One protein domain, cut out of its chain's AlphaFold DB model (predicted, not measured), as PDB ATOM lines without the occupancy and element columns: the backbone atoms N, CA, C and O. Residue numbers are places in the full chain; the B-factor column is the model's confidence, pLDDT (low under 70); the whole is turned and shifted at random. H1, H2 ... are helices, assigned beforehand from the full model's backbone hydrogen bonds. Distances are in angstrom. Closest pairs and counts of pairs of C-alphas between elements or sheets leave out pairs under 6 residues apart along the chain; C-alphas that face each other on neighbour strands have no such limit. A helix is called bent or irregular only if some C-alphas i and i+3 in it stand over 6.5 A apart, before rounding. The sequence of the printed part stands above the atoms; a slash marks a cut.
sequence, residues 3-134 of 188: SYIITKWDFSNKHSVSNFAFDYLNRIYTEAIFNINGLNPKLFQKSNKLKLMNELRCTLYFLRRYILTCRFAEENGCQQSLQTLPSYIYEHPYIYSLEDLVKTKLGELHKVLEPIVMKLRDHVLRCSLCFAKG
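This is residues 3 to 134 of the 188 residues of the protein "Hypothetical protein" of Rotaria sordida (UniProt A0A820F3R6). Two long helices, H5 and H10, run the same way side by side as the core of a narrow body, with the short helices H7 and H8 packed on H5, while at the end where both begin, H9 lies steeply to H5 with H1, H3 and H4 nearby. At the end where H5 and H10 finish lie the small helices H6 and H11, and beyond the opposite end a loop with H2 reaches out, of which residues 18 to 24 stick out free. The printed part has 132 residues with eleven named helices, H1 to H11 in order along the chain, and no named strand; the class is all helix. It is only just compact, close to loose, with a radius of gyration of the C-alphas of 16.9 A, and its outline is only just a rod, spanning 56 by 28 by 23 A, with H2 adding to the length.

Find C-alpha 48 at (259.341, 255.556, 293.863); from there H5, residues 48 to 67, runs 27.7 A to C-alpha 67 at (274.653, 274.632, 280.822), with a kink of 27 degrees near residue 61. H10, residues 108 to 126, is 28.4 A long; it is irregular, but only just, with C-alphas 112 and 115 6.7 A apart. Between these two look for H6, residues 71 to 75, H7, residues 78 to 83, H8, residues 87 to 91, and H9, residues 98 to 106 and 12.5 A long. Before H5 come H1, residues 3 to 8, which begins at C-alpha 3 (266.202, 240.046, 284.376), H2, residues 19 to 27 and 12.3 A long, H3, residues 36 to 39, and H4, residues 43 to 46. H11, residues 128 to 131, ends at C-alpha 131 (266.521, 282.374, 280.684).

Start at H5, the hub, which touches five helices. It touches H10 at a steep tilt of 39 degrees, the same way, and the closest C-alphas are those of Leu 60 and Val 117, 6.3 A apart. With residues 57 to 64 alone it touches H8, where the C-alphas of Tyr 61 and Tyr 90 come closest at 4.5 A. With residues 49 to 53 alone it touches H9 at a steep tilt of 65 degrees, opposite ways; the closest C-alphas, of Leu 50 and Thr 104, are 6.3 A apart. H5 and H7 only just touch, with 3 pairs of C-alphas within 8 A, the closest those of Ile 67 and Gln 79 at 6.0 A. H4 and H5 touch only at the corner, with the C-alphas of Phe 44 and Lys 51 closest at 4.9 A. H7 also touches H10, the C-alphas of Cys 78 and Leu 120 closest at 6.1 A. H10 and H11 touch only at the corner, closest at the C-alphas of Val 124 and Cys 130, 5.0 A; H6 and H11 are near each other, with 7 pairs of C-alphas within 10 A. Farther out, H1 touches H4, the C-alphas of Thr 7 and Leu 43 closest at 6.7 A, and is close to but not clearly touching H3, at 7.1 A between the C-alphas of Ile 6 and Ile 36. H2 touches no helix. Residues 34 to 35 pair antiparallel with residues 95 to 96. In H1, H2, H6, H7, H8 and H9 every O i to N i+4 pair is within hydrogen-bond range, against 14 of 16 in H5 and 13 of 15 in H10; H3, H4 and H11 are too short for such a pair.

The two C-alphas farthest apart are those of Ser 18 and Ser 128, at 57.4 A. The printed part has no cut, and no link is long; H1 to H2, H2 to H3 and H8 to H9 are short, the others tight. The mean pLDDT of the printed part is 96.1, and no printed residue is under 70.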
ATOM      1  N   SER A   3     267.598 240.288 284.754       92.44
ATOM      2  CA  SER A   3     266.202 240.046 284.376       92.44
ATOM      3  C   SER A   3     265.226 240.292 285.530       92.44
ATOM      4  O   SER A   3     264.197 240.929 285.325       92.44
ATOM      5  N   TYR A   4     265.552 239.867 286.752       93.69
ATOM      6  CA  TYR A   4     264.714 240.092 287.936       93.69
ATOM      7  C   TYR A   4     264.689 241.565 288.346       93.69
ATOM      8  O   TYR A   4     263.621 242.102 288.646       93.69
ATOM      9  N   ILE A   5     265.834 242.245 288.279       95.38
ATOM     10  CA  ILE A   5     265.925 243.677 288.582       95.38
ATOM     11  C   ILE A   5     265.046 244.471 287.604       95.38
ATOM     12  O   ILE A   5     264.218 245.277 288.025       95.38
ATOM     13  N   ILE A   6     265.157 244.197 286.303       94.81
ATOM     14  CA  ILE A   6     264.475 244.959 285.245       94.81
ATOM     15  C   ILE A   6     262.977 244.621 285.153       94.81
ATOM     16  O   ILE A   6     262.158 245.474 284.814       94.81
ATOM     17  N   THR A   7     262.569 243.391 285.465       93.06
ATOM     18  CA  THR A   7     261.147 242.998 285.394       93.06
ATOM     19  C   THR A   7     260.392 243.249 286.696       93.06
ATOM     20  O   THR A   7     259.223 243.655 286.671       93.06
ATOM     21  N   LYS A   8     261.032 243.021 287.848       93.25
ATOM     22  CA  LYS A   8     260.382 242.991 289.167       93.25
ATOM     23  C   LYS A   8     260.902 244.036 290.152       93.25
ATOM     24  O   LYS A   8     260.268 244.205 291.184       93.25
ATOM     25  N   TRP A   9     261.974 244.765 289.833       95.56
ATOM     26  CA  TRP A   9     262.678 245.627 290.794       95.56
ATOM     27  C   TRP A   9     263.164 244.858 292.034       95.56
ATOM     28  O   TRP A   9     263.160 245.367 293.160       95.56
ATOM     29  N   ASP A  10     263.559 243.604 291.813       94.00
ATOM     30  CA  ASP A  10     263.943 242.664 292.858       94.00
ATOM     31  C   ASP A  10     265.468 242.484 292.913       94.00
ATOM     32  O   ASP A  10     266.113 242.176 291.909       94.00
ATOM     33  N   PHE A  11     266.017 242.688 294.111       93.50
ATOM     34  CA  PHE A  11     267.442 242.610 294.436       93.50
ATOM     35  C   PHE A  11     267.724 241.627 295.587       93.50
ATOM     36  O   PHE A  11     268.871 241.523 296.012       93.50
ATOM     37  N   SER A  12     266.709 240.949 296.145       86.56
ATOM     38  CA  SER A  12     266.861 240.202 297.403       86.56
ATOM     39  C   SER A  12     267.606 238.880 297.239       86.56
ATOM     40  O   SER A  12     268.257 238.420 298.173       86.56
ATOM     41  N   ASN A  13     267.524 238.267 296.058       78.50
ATOM     42  CA  ASN A  13     268.002 236.907 295.850       78.50
ATOM     43  C   ASN A  13     269.332 236.881 295.092       78.50
ATOM     44  O   ASN A  13     269.450 237.354 293.954       78.50
ATOM     45  N   LYS A  14     270.337 236.260 295.715       82.88
ATOM     46  CA  LYS A  14     271.518 235.772 295.001       82.88
ATOM     47  C   LYS A  14     271.124 234.484 294.290       82.88
ATOM     48  O   LYS A  14     270.528 233.598 294.891       82.88
ATOM     49  N   HIS A  15     271.443 234.400 293.007       87.25
ATOM     50  CA  HIS A  15     271.173 233.216 292.203       87.25
ATOM     51  C   HIS A  15     272.499 232.576 291.827       87.25
ATOM     52  O   HIS A  15     273.393 233.277 291.350       87.25
ATOM     53  N   SER A  16     272.607 231.263 292.016       91.62
ATOM     54  CA  SER A  16     273.719 230.494 291.467       91.62
ATOM     55  C   SER A  16     273.658 230.549 289.943       91.62
ATOM     56  O   SER A  16     272.603 230.344 289.343       91.62
ATOM     57  N   VAL A  17     274.791 230.854 289.324       93.75
ATOM     58  CA  VAL A  17     274.966 230.918 287.872       93.75
ATOM     59  C   VAL A  17     276.248 230.179 287.493       93.75
ATOM     60  O   VAL A  17     277.078 229.907 288.357       93.75
ATOM     61  N   SER A  18     276.418 229.841 286.213       96.94
ATOM     62  CA  SER A  18     277.692 229.295 285.731       96.94
ATOM     63  C   SER A  18     278.818 230.322 285.884       96.94
ATOM     64  O   SER A  18     278.562 231.527 285.834       96.94
ATOM     65  N   ASN A  19     280.069 229.863 286.004       96.75
ATOM     66  CA  ASN A  19     281.240 230.751 286.093       96.75
ATOM     67  C   ASN A  19     281.289 231.737 284.918       96.75
ATOM     68  O   ASN A  19     281.429 232.935 285.125       96.75
ATOM     69  N   PHE A  20     281.017 231.255 283.701       97.31
ATOM     70  CA  PHE A  20     280.911 232.108 282.515       97.31
ATOM     71  C   PHE A  20     279.883 233.239 282.682       97.31
ATOM     72  O   PHE A  20     280.163 234.396 282.373       97.31
ATOM     73  N   ALA A  21     278.683 232.924 283.179       95.50
ATOM     74  CA  ALA A  21     277.650 233.931 283.395       95.50
ATOM     75  C   ALA A  21     278.025 234.895 284.530       95.50
ATOM     76  O   ALA A  21     277.727 236.082 284.431       95.50
ATOM     77  N   PHE A  22     278.682 234.411 285.586       95.19
ATOM     78  CA  PHE A  22     279.194 235.252 286.665       95.19
ATOM     79  C   PHE A  22     280.226 236.264 286.150       95.19
ATOM     80  O   PHE A  22     280.058 237.465 286.359       95.19
ATOM     81  N   ASP A  23     281.230 235.797 285.406       96.69
ATOM     82  CA  ASP A  23     282.278 236.641 284.826       96.69
ATOM     83  C   ASP A  23     281.690 237.668 283.854       96.69
ATOM     84  O   ASP A  23     282.021 238.855 283.903       96.69
ATOM     85  N   TYR A  24     280.739 237.237 283.020       96.31
ATOM     86  CA  TYR A  24     280.011 238.129 282.126       96.31
ATOM     87  C   TYR A  24     279.254 239.220 282.894       96.31
ATOM     88  O   TYR A  24     279.364 240.395 282.545       96.31
ATOM     89  N   LEU A  25     278.510 238.856 283.945       95.19
ATOM     90  CA  LEU A  25     277.736 239.797 284.761       95.19
ATOM     91  C   LEU A  25     278.625 240.816 285.477       95.19
ATOM     92  O   LEU A  25     278.241 241.981 285.559       95.19
ATOM     93  N   ASN A  26     279.798 240.399 285.959       94.88
ATOM     94  CA  ASN A  26     280.769 241.306 286.570       94.88
ATOM     95  C   ASN A  26     281.331 242.297 285.549       94.88
ATOM     96  O   ASN A  26     281.430 243.485 285.847       94.88
ATOM     97  N   ARG A  27     281.641 241.833 284.333       96.44
ATOM     98  CA  ARG A  27     282.150 242.693 283.257       96.44
ATOM     99  C   ARG A  27     281.150 243.784 282.870       96.44
ATOM    100  O   ARG A  27     281.536 244.939 282.755       96.44
ATOM    101  N   ILE A  28     279.871 243.436 282.725       96.50
ATOM    102  CA  ILE A  28     278.829 244.394 282.320       96.50
ATOM    103  C   ILE A  28     278.247 245.210 283.486       96.50
ATOM    104  O   ILE A  28     277.303 245.974 283.287       96.50
ATOM    105  N   TYR A  29     278.738 245.028 284.715       96.75
ATOM    106  CA  TYR A  29     278.107 245.599 285.909       96.75
ATOM    107  C   TYR A  29     278.032 247.132 285.864       96.75
ATOM    108  O   TYR A  29     276.999 247.714 286.207       96.75
ATOM    109  N   THR A  30     279.097 247.771 285.382       96.75
ATOM    110  CA  THR A  30     279.216 249.227 285.227       96.75
ATOM    111  C   THR A  30     278.887 249.709 283.809       96.75
ATOM    112  O   THR A  30     278.839 250.914 283.562       96.75
ATOM    113  N   GLU A  31     278.620 248.799 282.866       97.44
ATOM    114  CA  GLU A  31     278.301 249.155 281.482       97.44
ATOM    115  C   GLU A  31     276.856 249.674 281.375       97.44
ATOM    116  O   GLU A  31     275.890 248.998 281.736       97.44
ATOM    117  N   ALA A  32     276.685 250.891 280.852       97.06
ATOM    118  CA  ALA A  32     275.380 251.521 280.666       97.06
ATOM    119  C   ALA A  32     274.676 250.986 279.406       97.06
ATOM    120  O   ALA A  32     274.688 251.620 278.353       97.06
ATOM    121  N   ILE A  33     274.067 249.802 279.511       96.75
ATOM    122  CA  ILE A  33     273.479 249.079 278.366       96.75
ATOM    123  C   ILE A  33     271.972 248.814 278.493       96.75
ATOM    124  O   ILE A  33     271.331 248.398 277.527       96.75
ATOM    125  N   PHE A  34     271.365 249.065 279.656       97.25
ATOM    126  CA  PHE A  34     269.957 248.745 279.893       97.25
ATOM    127  C   PHE A  34     269.059 249.959 279.660       97.25
ATOM    128  O   PHE A  34     268.921 250.817 280.531       97.25
ATOM    129  N   ASN A  35     268.391 250.018 278.504       97.19
ATOM    130  CA  ASN A  35     267.330 251.000 278.269       97.19
ATOM    131  C   ASN A  35     266.042 250.576 278.996       97.19
ATOM    132  O   ASN A  35     265.245 249.804 278.465       97.19
ATOM    133  N   ILE A  36     265.822 251.081 280.210       97.12
ATOM    134  CA  ILE A  36     264.699 250.670 281.066       97.12
ATOM    135  C   ILE A  36     263.348 251.031 280.450       97.12
ATOM    136  O   ILE A  36     262.418 250.232 280.519       97.12
ATOM    137  N   ASN A  37     263.244 252.194 279.801       96.00
ATOM    138  CA  ASN A  37     262.003 252.603 279.145       96.00
ATOM    139  C   ASN A  37     261.662 251.704 277.947       96.00
ATOM    140  O   ASN A  37     260.494 251.402 277.727       96.00
ATOM    141  N   GLY A  38     262.673 251.253 277.199       95.75
ATOM    142  CA  GLY A  38     262.489 250.313 276.092       95.75
ATOM    143  C   GLY A  38     262.216 248.876 276.549       95.75
ATOM    144  O   GLY A  38     261.412 248.183 275.935       95.75
ATOM    145  N   LEU A  39     262.856 248.430 277.634       95.88
ATOM    146  CA  LEU A  39     262.737 247.058 278.140       95.88
ATOM    147  C   LEU A  39     261.459 246.835 278.960       95.88
ATOM    148  O   LEU A  39     260.776 245.828 278.789       95.88
ATOM    149  N   ASN A  40     261.157 247.739 279.894       96.00
ATOM    150  CA  ASN A  40     260.004 247.635 280.782       96.00
ATOM    151  C   ASN A  40     259.621 249.016 281.356       96.00
ATOM    152  O   ASN A  40     259.982 249.335 282.495       96.00
ATOM    153  N   PRO A  41     258.830 249.830 280.635       95.25
ATOM    154  CA  PRO A  41     258.448 251.165 281.101       95.25
ATOM    155  C   PRO A  41     257.601 251.127 282.385       95.25
ATOM    156  O   PRO A  41     257.628 252.056 283.190       95.25
ATOM    157  N   LYS A  42     256.893 250.017 282.644       95.94
ATOM    158  CA  LYS A  42     256.119 249.824 283.881       95.94
ATOM    159  C   LYS A  42     257.012 249.713 285.121       95.94
ATOM    160  O   LYS A  42     256.513 249.852 286.234       95.94
ATOM    161  N   LEU A  43     258.322 249.494 284.969       95.38
ATOM    162  CA  LEU A  43     259.253 249.410 286.095       95.38
ATOM    163  C   LEU A  43     259.302 250.709 286.908       95.38
ATOM    164  O   LEU A  43     259.374 250.651 288.135       95.38
ATOM    165  N   PHE A  44     259.173 251.871 286.256       95.00
ATOM    166  CA  PHE A  44     259.127 253.170 286.939       95.00
ATOM    167  C   PHE A  44     257.945 253.286 287.911       95.00
ATOM    168  O   PHE A  44     258.037 253.995 288.905       95.00
ATOM    169  N   GLN A  45     256.854 252.552 287.680       94.25
ATOM    170  CA  GLN A  45     255.689 252.537 288.572       94.25
ATOM    171  C   GLN A  45     255.886 251.611 289.782       94.25
ATOM    172  O   GLN A  45     255.185 251.746 290.777       94.25
ATOM    173  N   LYS A  46     256.851 250.681 289.724       93.19
ATOM    174  CA  LYS A  46     257.119 249.717 290.805       93.19
ATOM    175  C   LYS A  46     258.009 250.273 291.917       93.19
ATOM    176  O   LYS A  46     258.135 249.648 292.965       93.19
ATOM    177  N   SER A  47     258.673 251.405 291.691       95.12
ATOM    178  CA  SER A  47     259.641 251.960 292.635       95.12
ATOM    179  C   SER A  47     259.664 253.477 292.589       95.12
ATOM    180  O   SER A  47     260.129 254.070 291.617       95.12
ATOM    181  N   ASN A  48     259.266 254.103 293.698       95.88
ATOM    182  CA  ASN A  48     259.341 255.556 293.863       95.88
ATOM    183  C   ASN A  48     260.777 256.078 293.722       95.88
ATOM    184  O   ASN A  48     260.991 257.121 293.115       95.88
ATOM    185  N   LYS A  49     261.775 255.324 294.211       96.62
ATOM    186  CA  LYS A  49     263.195 255.685 294.066       96.62
ATOM    187  C   LYS A  49     263.621 255.721 292.598       96.62
ATOM    188  O   LYS A  49     264.299 256.653 292.181       96.62
ATOM    189  N   LEU A  50     263.201 254.729 291.810       97.31
ATOM    190  CA  LEU A  50     263.506 254.690 290.380       97.31
ATOM    191  C   LEU A  50     262.750 255.781 289.614       97.31
ATOM    192  O   LEU A  50     263.331 256.414 288.739       97.31
ATOM    193  N   LYS A  51     261.480 256.027 289.957       96.75
ATOM    194  CA  LYS A  51     260.687 257.114 289.372       96.75
ATOM    195  C   LYS A  51     261.359 258.472 289.580       96.75
ATOM    196  O   LYS A  51     261.595 259.183 288.611       96.75
ATOM    197  N   LEU A  52     261.733 258.782 290.821       96.50
ATOM    198  CA  LEU A  52     262.414 260.027 291.174       96.50
ATOM    199  C   LEU A  52     263.766 260.156 290.460       96.50
ATOM    200  O   LEU A  52     264.101 261.205 289.920       96.50
ATOM    201  N   MET A  53     264.519 259.056 290.379       97.88
ATOM    202  CA  MET A  53     265.772 259.015 289.629       97.88
ATOM    203  C   MET A  53     265.576 259.318 288.141       97.88
ATOM    204  O   MET A  53     266.344 260.071 287.544       97.88
ATOM    205  N   ASN A  54     264.542 258.740 287.532       97.00
ATOM    206  CA  ASN A  54     264.194 258.998 286.142       97.00
ATOM    207  C   ASN A  54     263.816 260.467 285.913       97.00
ATOM    208  O   ASN A  54     264.259 261.061 284.934       97.00
ATOM    209  N   GLU A  55     263.052 261.071 286.826       96.88
ATOM    210  CA  GLU A  55     262.709 262.496 286.775       96.88
ATOM    211  C   GLU A  55     263.964 263.382 286.844       96.88
ATOM    212  O   GLU A  55     264.121 264.276 286.009       96.88
ATOM    213  N   LEU A  56     264.906 263.097 287.753       98.00
ATOM    214  CA  LEU A  56     266.185 263.816 287.837       98.00
ATOM    215  C   LEU A  56     266.997 263.697 286.543       98.00
ATOM    216  O   LEU A  56     267.463 264.705 286.011       98.00
ATOM    217  N   ARG A  57     267.140 262.485 285.995       98.25
ATOM    218  CA  ARG A  57     267.908 262.260 284.760       98.25
ATOM    219  C   ARG A  57     267.254 262.899 283.536       98.25
ATOM    220  O   ARG A  57     267.947 263.518 282.733       98.25
ATOM    221  N   CYS A  58     265.928 262.831 283.413       97.44
ATOM    222  CA  CYS A  58     265.192 263.543 282.361       97.44
ATOM    223  C   CYS A  58     265.357 265.066 282.493       97.44
ATOM    224  O   CYS A  58     265.543 265.763 281.497       97.44
ATOM    225  N   THR A  59     265.351 265.587 283.721       98.06
ATOM    226  CA  THR A  59     265.604 267.010 283.997       98.06
ATOM    227  C   THR A  59     267.024 267.401 283.568       98.06
ATOM    228  O   THR A  59     267.195 268.377 282.835       98.06
ATOM    229  N   LEU A  60     268.042 266.609 283.936       98.00
ATOM    230  CA  LEU A  60     269.435 266.800 283.506       98.00
ATOM    231  C   LEU A  60     269.584 266.798 281.985       98.00
ATOM    232  O   LEU A  60     270.285 267.650 281.437       98.00
ATOM    233  N   TYR A  61     268.890 265.886 281.302       97.75
ATOM    234  CA  TYR A  61     268.906 265.801 279.845       97.75
ATOM    235  C   TYR A  61     268.490 267.099 279.155       97.75
ATOM    236  O   TYR A  61     269.030 267.446 278.102       97.75
ATOM    237  N   PHE A  62     267.572 267.851 279.751       97.88
ATOM    238  CA  PHE A  62     267.205 269.166 279.247       97.88
ATOM    239  C   PHE A  62     268.156 270.261 279.734       97.88
ATOM    240  O   PHE A  62     268.590 271.082 278.923       97.88
ATOM    241  N   LEU A  63     268.529 270.256 281.019       98.12
ATOM    242  CA  LEU A  63     269.418 271.263 281.606       98.12
ATOM    243  C   LEU A  63     270.779 271.326 280.903       98.12
ATOM    244  O   LEU A  63     271.263 272.427 280.641       98.12
ATOM    245  N   ARG A  64     271.365 270.185 280.508       97.62
ATOM    246  CA  ARG A  64     272.680 270.145 279.836       97.62
ATOM    247  C   ARG A  64     272.769 271.091 278.638       97.62
ATOM    248  O   ARG A  64     273.814 271.681 278.403       97.62
ATOM    249  N   ARG A  65     271.674 271.276 277.888       95.88
ATOM    250  CA  ARG A  65     271.653 272.104 276.670       95.88
ATOM    251  C   ARG A  65     271.875 273.578 276.989       95.88
ATOM    252  O   ARG A  65     272.493 274.288 276.201       95.88
ATOM    253  N   TYR A  66     271.384 274.021 278.142       97.50
ATOM    254  CA  TYR A  66     271.589 275.374 278.644       97.50
ATOM    255  C   TYR A  66     272.999 275.522 279.210       97.50
ATOM    256  O   TYR A  66     273.725 276.432 278.822       97.50
ATOM    257  N   ILE A  67     273.397 274.582 280.068       98.06
ATOM    258  CA  ILE A  67     274.653 274.632 280.822       98.06
ATOM    259  C   ILE A  67     275.872 274.560 279.899       98.06
ATOM    260  O   ILE A  67     276.749 275.414 279.988       98.06
ATOM    261  N   LEU A  68     275.897 273.617 278.954       96.31
ATOM    262  CA  LEU A  68     277.020 273.431 278.025       96.31
ATOM    263  C   LEU A  68     277.175 274.570 277.006       96.31
ATOM    264  O   LEU A  68     278.184 274.642 276.320       96.31
ATOM    265  N   THR A  69     276.181 275.456 276.877       95.69
ATOM    266  CA  THR A  69     276.201 276.572 275.913       95.69
ATOM    267  C   THR A  69     276.116 277.942 276.591       95.69
ATOM    268  O   THR A  69     275.753 278.935 275.950       95.69
ATOM    269  N   CYS A  70     276.388 278.011 277.896       97.44
ATOM    270  CA  CYS A  70     276.344 279.237 278.685       97.44
ATOM    271  C   CYS A  70     277.711 279.541 279.303       97.44
ATOM    272  O   CYS A  70     278.181 278.789 280.153       97.44
ATOM    273  N   ARG A  71     278.298 280.691 278.949       96.38
ATOM    274  CA  ARG A  71     279.570 281.171 279.521       96.38
ATOM    275  C   ARG A  71     279.506 281.406 281.037       96.38
ATOM    276  O   ARG A  71     280.409 281.033 281.764       96.38
ATOM    277  N   PHE A  72     278.381 281.912 281.548       96.88
ATOM    278  CA  PHE A  72     278.210 282.132 282.990       96.88
ATOM    279  C   PHE A  72     278.069 280.817 283.774       96.88
ATOM    280  O   PHE A  72     278.272 280.780 284.984       96.88
ATOM    281  N   ALA A  73     277.674 279.725 283.108       96.06
ATOM    282  CA  ALA A  73     277.630 278.408 283.737       96.06
ATOM    283  C   ALA A  73     279.038 277.821 283.914       96.06
ATOM    284  O   ALA A  73     279.264 277.063 284.856       96.06
ATOM    285  N   GLU A  74     279.962 278.164 283.017       92.75
ATOM    286  CA  GLU A  74     281.379 277.807 283.107       92.75
ATOM    287  C   GLU A  74     282.053 278.532 284.279       92.75
ATOM    288  O   GLU A  74     282.671 277.886 285.126       92.75
ATOM    289  N   GLU A  75     281.841 279.849 284.382       91.88
ATOM    290  CA  GLU A  75     282.385 280.702 285.450       91.88
ATOM    291  C   GLU A  75     281.914 280.263 286.849       91.88
ATOM    292  O   GLU A  75     282.698 280.207 287.793       91.88
ATOM    293  N   ASN A  76     280.641 279.875 286.983       92.56
ATOM    294  CA  ASN A  76     280.025 279.560 288.279       92.56
ATOM    295  C   ASN A  76     280.116 278.069 288.660       92.56
ATOM    296  O   ASN A  76     279.355 277.570 289.503       92.56
ATOM    297  N   GLY A  77     280.999 277.306 288.014       95.62
ATOM    298  CA  GLY A  77     281.240 275.910 288.370       95.62
ATOM    299  C   GLY A  77     280.130 274.938 287.943       95.62
ATOM    300  O   GLY A  77     280.106 273.801 288.418       95.62
ATOM    301  N   CYS A  78     279.130 275.370 287.168       97.31
ATOM    302  CA  CYS A  78     277.978 274.537 286.800       97.31
ATOM    303  C   CYS A  78     278.348 273.510 285.727       97.31
ATOM    304  O   CYS A  78     277.945 272.352 285.831       97.31
ATOM    305  N   GLN A  79     279.137 273.906 284.725       96.19
ATOM    306  CA  GLN A  79     279.613 272.974 283.698       96.19
ATOM    307  C   GLN A  79     280.489 271.874 284.299       96.19
ATOM    308  O   GLN A  79     280.272 270.699 284.018       96.19
ATOM    309  N   GLN A  80     281.395 272.239 285.202       96.50
ATOM    310  CA  GLN A  80     282.280 271.316 285.904       96.50
ATOM    311  C   GLN A  80     281.459 270.331 286.746       96.50
ATOM    312  O   GLN A  80     281.682 269.130 286.662       96.50
ATOM    313  N   SER A  81     280.441 270.807 287.481       96.88
ATOM    314  CA  SER A  81     279.522 269.927 288.225       96.88
ATOM    315  C   SER A  81     278.750 268.948 287.333       96.88
ATOM    316  O   SER A  81     278.394 267.873 287.800       96.88
ATOM    317  N   LEU A  82     278.458 269.299 286.078       96.06
ATOM    318  CA  LEU A  82     277.833 268.378 285.125       96.06
ATOM    319  C   LEU A  82     278.848 267.370 284.565       96.06
ATOM    320  O   LEU A  82     278.517 266.201 284.392       96.06
ATOM    321  N   GLN A  83     280.077 267.814 284.299       94.94
ATOM    322  CA  GLN A  83     281.163 267.009 283.727       94.94
ATOM    323  C   GLN A  83     281.761 265.985 284.702       94.94
ATOM    324  O   GLN A  83     282.405 265.042 284.253       94.94
ATOM    325  N   THR A  84     281.530 266.110 286.015       96.31
ATOM    326  CA  THR A  84     281.871 265.040 286.975       96.31
ATOM    327  C   THR A  84     281.017 263.785 286.790       96.31
ATOM    328  O   THR A  84     281.370 262.721 287.297       96.31
ATOM    329  N   LEU A  85     279.886 263.894 286.086       96.69
ATOM    330  CA  LEU A  85     278.991 262.781 285.809       96.69
ATOM    331  C   LEU A  85     279.365 262.101 284.484       96.69
ATOM    332  O   LEU A  85     279.670 262.789 283.506       96.69
ATOM    333  N   PRO A  86     279.243 260.764 284.391       96.62
ATOM    334  CA  PRO A  86     279.287 260.070 283.108       96.62
ATOM    335  C   PRO A  86     278.271 260.648 282.113       96.62
ATOM    336  O   PRO A  86     277.110 260.876 282.469       96.62
ATOM    337  N   SER A  87     278.675 260.844 280.853       96.25
ATOM    338  CA  SER A  87     277.854 261.563 279.866       96.25
ATOM    339  C   SER A  87     276.489 260.927 279.617       96.25
ATOM    340  O   SER A  87     275.478 261.628 279.553       96.25
ATOM    341  N   TYR A  88     276.414 259.592 279.600       97.31
ATOM    342  CA  TYR A  88     275.159 258.862 279.406       97.31
ATOM    343  C   TYR A  88     274.090 259.206 280.461       97.31
ATOM    344  O   TYR A  88     272.896 259.079 280.179       97.31
ATOM    345  N   ILE A  89     274.475 259.676 281.658       97.19
ATOM    346  CA  ILE A  89     273.518 260.077 282.698       97.19
ATOM    347  C   ILE A  89     272.638 261.225 282.206       97.19
ATOM    348  O   ILE A  89     271.422 261.177 282.417       97.19
ATOM    349  N   TYR A  90     273.237 262.212 281.534       96.31
ATOM    350  CA  TYR A  90     272.548 263.393 281.020       96.31
ATOM    351  C   TYR A  90     272.270 263.334 279.510       96.31
ATOM    352  O   TYR A  90     271.419 264.069 279.024       96.31
ATOM    353  N   GLU A  91     272.907 262.464 278.734       96.00
ATOM    354  CA  GLU A  91     272.624 262.314 277.295       96.00
ATOM    355  C   GLU A  91     271.530 261.281 277.012       96.00
ATOM    356  O   GLU A  91     270.721 261.467 276.099       96.00
ATOM    357  N   HIS A  92     271.454 260.231 277.832       97.25
ATOM    358  CA  HIS A  92     270.562 259.093 277.637       97.25
ATOM    359  C   HIS A  92     269.832 258.742 278.943       97.25
ATOM    360  O   HIS A  92     270.168 257.754 279.598       97.25
ATOM    361  N   PRO A  93     268.801 259.515 279.340       95.94
ATOM    362  CA  PRO A  93     268.203 259.428 280.677       95.94
ATOM    363  C   PRO A  93     267.582 258.062 281.011       95.94
ATOM    364  O   PRO A  93     267.426 257.741 282.186       95.94
ATOM    365  N   TYR A  94     267.265 257.248 280.000       97.25
ATOM    366  CA  TYR A  94     266.657 255.924 280.164       97.25
ATOM    367  C   TYR A  94     267.650 254.755 280.140       97.25
ATOM    368  O   TYR A  94     267.222 253.620 280.347       97.25
ATOM    369  N   ILE A  95     268.937 254.999 279.871       98.00
ATOM    370  CA  ILE A  95     269.975 253.961 279.815       98.00
ATOM    371  C   ILE A  95     270.671 253.861 281.174       98.00
ATOM    372  O   ILE A  95     271.172 254.859 281.686       98.00
ATOM    373  N   TYR A  96     270.705 252.672 281.765       98.19
ATOM    374  CA  TYR A  96     271.286 252.413 283.083       98.19
ATOM    375  C   TYR A  96     272.294 251.263 283.008       98.19
ATOM    376  O   TYR A  96     272.133 250.341 282.207       98.19
ATOM    377  N   SER A  97     273.308 251.305 283.865       97.94
ATOM    378  CA  SER A  97     274.117 250.143 284.242       97.94
ATOM    379  C   SER A  97     273.453 249.360 285.381       97.94
ATOM    380  O   SER A  97     272.504 249.842 286.007       97.94
ATOM    381  N   LEU A  98     273.933 248.148 285.685       97.19
ATOM    382  CA  LEU A  98     273.455 247.422 286.873       97.19
ATOM    383  C   LEU A  98     273.831 248.165 288.152       97.19
ATOM    384  O   LEU A  98     273.015 248.239 289.076       97.19
ATOM    385  N   GLU A  99     275.024 248.755 288.177       97.56
ATOM    386  CA  GLU A  99     275.485 249.592 289.273       97.56
ATOM    387  C   GLU A  99     274.531 250.767 289.533       97.56
ATOM    388  O   GLU A  99     274.143 250.991 290.680       97.56
ATOM    389  N   ASP A 100     274.072 251.470 288.492       98.06
ATOM    390  CA  ASP A 100     273.124 252.579 288.650       98.06
ATOM    391  C   ASP A 100     271.816 252.127 289.294       98.06
ATOM    392  O   ASP A 100     271.266 252.824 290.149       98.06
ATOM    393  N   LEU A 101     271.295 250.962 288.895       97.56
ATOM    394  CA  LEU A 101     270.051 250.421 289.445       97.56
ATOM    395  C   LEU A 101     270.223 250.049 290.924       97.56
ATOM    396  O   LEU A 101     269.334 250.335 291.731       97.56
ATOM    397  N   VAL A 102     271.377 249.483 291.294       97.06
ATOM    398  CA  VAL A 102     271.737 249.199 292.691       97.06
ATOM    399  C   VAL A 102     271.875 250.500 293.487       97.06
ATOM    400  O   VAL A 102     271.186 250.673 294.493       97.06
ATOM    401  N   LYS A 103     272.666 251.467 293.013       97.94
ATOM    402  CA  LYS A 103     272.836 252.782 293.657       97.94
ATOM    403  C   LYS A 103     271.512 253.540 293.770       97.94
ATOM    404  O   LYS A 103     271.263 254.212 294.769       97.94
ATOM    405  N   THR A 104     270.616 253.396 292.795       97.88
ATOM    406  CA  THR A 104     269.251 253.949 292.839       97.88
ATOM    407  C   THR A 104     268.412 253.274 293.920       97.88
ATOM    408  O   THR A 104     267.721 253.953 294.681       97.88
ATOM    409  N   LYS A 105     268.478 251.941 294.038       96.88
ATOM    410  CA  LYS A 105     267.799 251.189 295.104       96.88
ATOM    411  C   LYS A 105     268.294 251.625 296.488       96.88
ATOM    412  O   LYS A 105     267.469 251.836 297.383       96.88
ATOM    413  N   LEU A 106     269.603 251.819 296.645       97.06
ATOM    414  CA  LEU A 106     270.236 252.286 297.883       97.06
ATOM    415  C   LEU A 106     269.994 253.783 298.154       97.06
ATOM    416  O   LEU A 106     269.986 254.205 299.305       97.06
ATOM    417  N   GLY A 107     269.673 254.573 297.125       97.12
ATOM    418  CA  GLY A 107     269.468 256.025 297.220       97.12
ATOM    419  C   GLY A 107     270.763 256.839 297.119       97.12
ATOM    420  O   GLY A 107     270.741 258.055 297.270       97.12
ATOM    421  N   GLU A 108     271.887 256.189 296.838       97.88
ATOM    422  CA  GLU A 108     273.204 256.817 296.705       97.88
ATOM    423  C   GLU A 108     273.279 257.689 295.456       97.88
ATOM    424  O   GLU A 108     273.713 258.835 295.530       97.88
ATOM    425  N   LEU A 109     272.762 257.193 294.326       97.25
ATOM    426  CA  LEU A 109     272.747 257.968 293.085       97.25
ATOM    427  C   LEU A 109     271.913 259.249 293.235       97.25
ATOM    428  O   LEU A 109     272.240 260.277 292.654       97.25
ATOM    429  N   HIS A 110     270.861 259.215 294.060       97.75
ATOM    430  CA  HIS A 110     270.016 260.385 294.307       97.75
ATOM    431  C   HIS A 110     270.782 261.477 295.047       97.75
ATOM    432  O   HIS A 110     270.776 262.622 294.612       97.75
ATOM    433  N   LYS A 111     271.506 261.098 296.110       97.88
ATOM    434  CA  LYS A 111     272.355 262.012 296.889       97.88
ATOM    435  C   LYS A 111     273.408 262.714 296.029       97.88
ATOM    436  O   LYS A 111     273.798 263.829 296.349       97.88
ATOM    437  N   VAL A 112     273.859 262.067 294.953       97.31
ATOM    438  CA  VAL A 112     274.808 262.650 293.996       97.31
ATOM    439  C   VAL A 112     274.101 263.575 293.003       97.31
ATOM    440  O   VAL A 112     274.538 264.707 292.804       97.31
ATOM    441  N   LEU A 113     273.016 263.120 292.367       98.25
ATOM    442  CA  LEU A 113     272.401 263.859 291.261       98.25
ATOM    443  C   LEU A 113     271.538 265.038 291.711       98.25
ATOM    444  O   LEU A 113     271.594 266.087 291.075       98.25
ATOM    445  N   GLU A 114     270.754 264.895 292.779       98.25
ATOM    446  CA  GLU A 114     269.832 265.934 293.258       98.25
ATOM    447  C   GLU A 114     270.495 267.312 293.453       98.25
ATOM    448  O   GLU A 114     270.025 268.272 292.831       98.25
ATOM    449  N   PRO A 115     271.600 267.458 294.215       98.31
ATOM    450  CA  PRO A 115     272.224 268.768 294.416       98.31
ATOM    451  C   PRO A 115     272.756 269.370 293.109       98.31
ATOM    452  O   PRO A 115     272.677 270.583 292.909       98.31
ATOM    453  N   ILE A 116     273.245 268.532 292.187       98.38
ATOM    454  CA  ILE A 116     273.681 268.977 290.860       98.38
ATOM    455  C   ILE A 116     272.472 269.508 290.084       98.38
ATOM    456  O   ILE A 116     272.505 270.642 289.614       98.38
ATOM    457  N   VAL A 117     271.373 268.749 290.000       98.38
ATOM    458  CA  VAL A 117     270.151 269.184 289.301       98.38
ATOM    459  C   VAL A 117     269.636 270.511 289.857       98.38
ATOM    460  O   VAL A 117     269.311 271.407 289.077       98.38
ATOM    461  N   MET A 118     269.591 270.662 291.182       98.31
ATOM    462  CA  MET A 118     269.145 271.898 291.828       98.31
ATOM    463  C   MET A 118     270.041 273.085 291.467       98.31
ATOM    464  O   MET A 118     269.523 274.118 291.041       98.31
ATOM    465  N   LYS A 119     271.368 272.925 291.551       98.25
ATOM    466  CA  LYS A 119     272.342 273.960 291.171       98.25
ATOM    467  C   LYS A 119     272.168 274.394 289.714       98.25
ATOM    468  O   LYS A 119     272.096 275.586 289.420       98.25
ATOM    469  N   LEU A 120     272.075 273.432 288.795       98.44
ATOM    470  CA  LEU A 120     271.928 273.715 287.366       98.44
ATOM    471  C   LEU A 120     270.586 274.386 287.054       98.44
ATOM    472  O   LEU A 120     270.527 275.307 286.241       98.44
ATOM    473  N   ARG A 121     269.505 273.953 287.710       98.25
ATOM    474  CA  ARG A 121     268.179 274.555 287.554       98.25
ATOM    475  C   ARG A 121     268.151 275.997 288.048       98.25
ATOM    476  O   ARG A 121     267.643 276.858 287.335       98.25
ATOM    477  N   ASP A 122     268.704 276.259 289.230       98.06
ATOM    478  CA  ASP A 122     268.789 277.611 289.789       98.06
ATOM    479  C   ASP A 122     269.586 278.541 288.861       98.06
ATOM    480  O   ASP A 122     269.110 279.624 288.518       98.06
ATOM    481  N   HIS A 123     270.719 278.063 288.328       98.31
ATOM    482  CA  HIS A 123     271.478 278.800 287.320       98.31
ATOM    483  C   HIS A 123     270.621 279.155 286.101       98.31
ATOM    484  O   HIS A 123     270.599 280.312 285.692       98.31
ATOM    485  N   VAL A 124     269.908 278.191 285.507       98.06
ATOM    486  CA  VAL A 124     269.117 278.450 284.292       98.06
ATOM    487  C   VAL A 124     268.018 279.486 284.531       98.06
ATOM    488  O   VAL A 124     267.764 280.306 283.651       98.06
ATOM    489  N   LEU A 125     267.404 279.483 285.715       97.00
ATOM    490  CA  LEU A 125     266.335 280.418 286.064       97.00
ATOM    491  C   LEU A 125     266.843 281.827 286.408       97.00
ATOM    492  O   LEU A 125     266.109 282.788 286.200       97.00
ATOM    493  N   ARG A 126     268.074 281.967 286.916       97.12
ATOM    494  CA  ARG A 126     268.654 283.272 287.298       97.12
ATOM    495  C   ARG A 126     269.562 283.883 286.236       97.12
ATOM    496  O   ARG A 126     269.764 285.093 286.213       97.12
ATOM    497  N   CYS A 127     270.147 283.062 285.373       97.75
ATOM    498  CA  CYS A 127     271.059 283.516 284.337       97.75
ATOM    499  C   CYS A 127     270.276 284.077 283.149       97.75
ATOM    500  O   CYS A 127     269.562 283.338 282.473       97.75
ATOM    501  N   SER A 128     270.476 285.356 282.828       95.88
ATOM    502  CA  SER A 128     269.804 286.026 281.707       95.88
ATOM    503  C   SER A 128     270.013 285.321 280.359       95.88
ATOM    504  O   SER A 128     269.067 285.198 279.585       95.88
ATOM    505  N   LEU A 129     271.214 284.786 280.093       96.62
ATOM    506  CA  LEU A 129     271.500 284.048 278.853       96.62
ATOM    507  C   LEU A 129     270.735 282.727 278.761       96.62
ATOM    508  O   LEU A 129     270.264 282.359 277.686       96.62
ATOM    509  N   CYS A 130     270.632 281.991 279.867       97.62
ATOM    510  CA  CYS A 130     269.890 280.735 279.898       97.62
ATOM    511  C   CYS A 130     268.383 280.989 279.863       97.62
ATOM    512  O   CYS A 130     267.663 280.310 279.130       97.62
ATOM    513  N   PHE A 131     267.921 281.993 280.604       96.06
ATOM    514  CA  PHE A 131     266.521 282.374 280.684       96.06
ATOM    515  C   PHE A 131     265.982 282.843 279.326       96.06
ATOM    516  O   PHE A 131     264.901 282.425 278.920       96.06
ATOM    517  N   ALA A 132     266.775 283.603 278.561       94.75
ATOM    518  CA  ALA A 132     266.432 284.019 277.198       94.75
ATOM    519  C   ALA A 132     266.291 282.847 276.201       94.75
ATOM    520  O   ALA A 132     265.643 282.995 275.169       94.75
ATOM    521  N   LYS A 133     266.867 281.672 276.502       95.50
ATOM    522  CA  LYS A 133     266.680 280.421 275.735       95.50
ATOM    523  C   LYS A 133     265.438 279.631 276.184       95.50
ATOM    524  O   LYS A 133     265.250 278.483 275.767       95.50
ATOM    525  N   GLY A 134     264.632 280.183 277.088       94.25
ATOM    526  CA  GLY A 134     263.316 279.655 277.423       94.25
ATOM    527  C   GLY A 134     262.364 279.718 276.227       94.25
ATOM    528  O   GLY A 134     262.652 280.331 275.201       94.25
TER     529      GLY A 134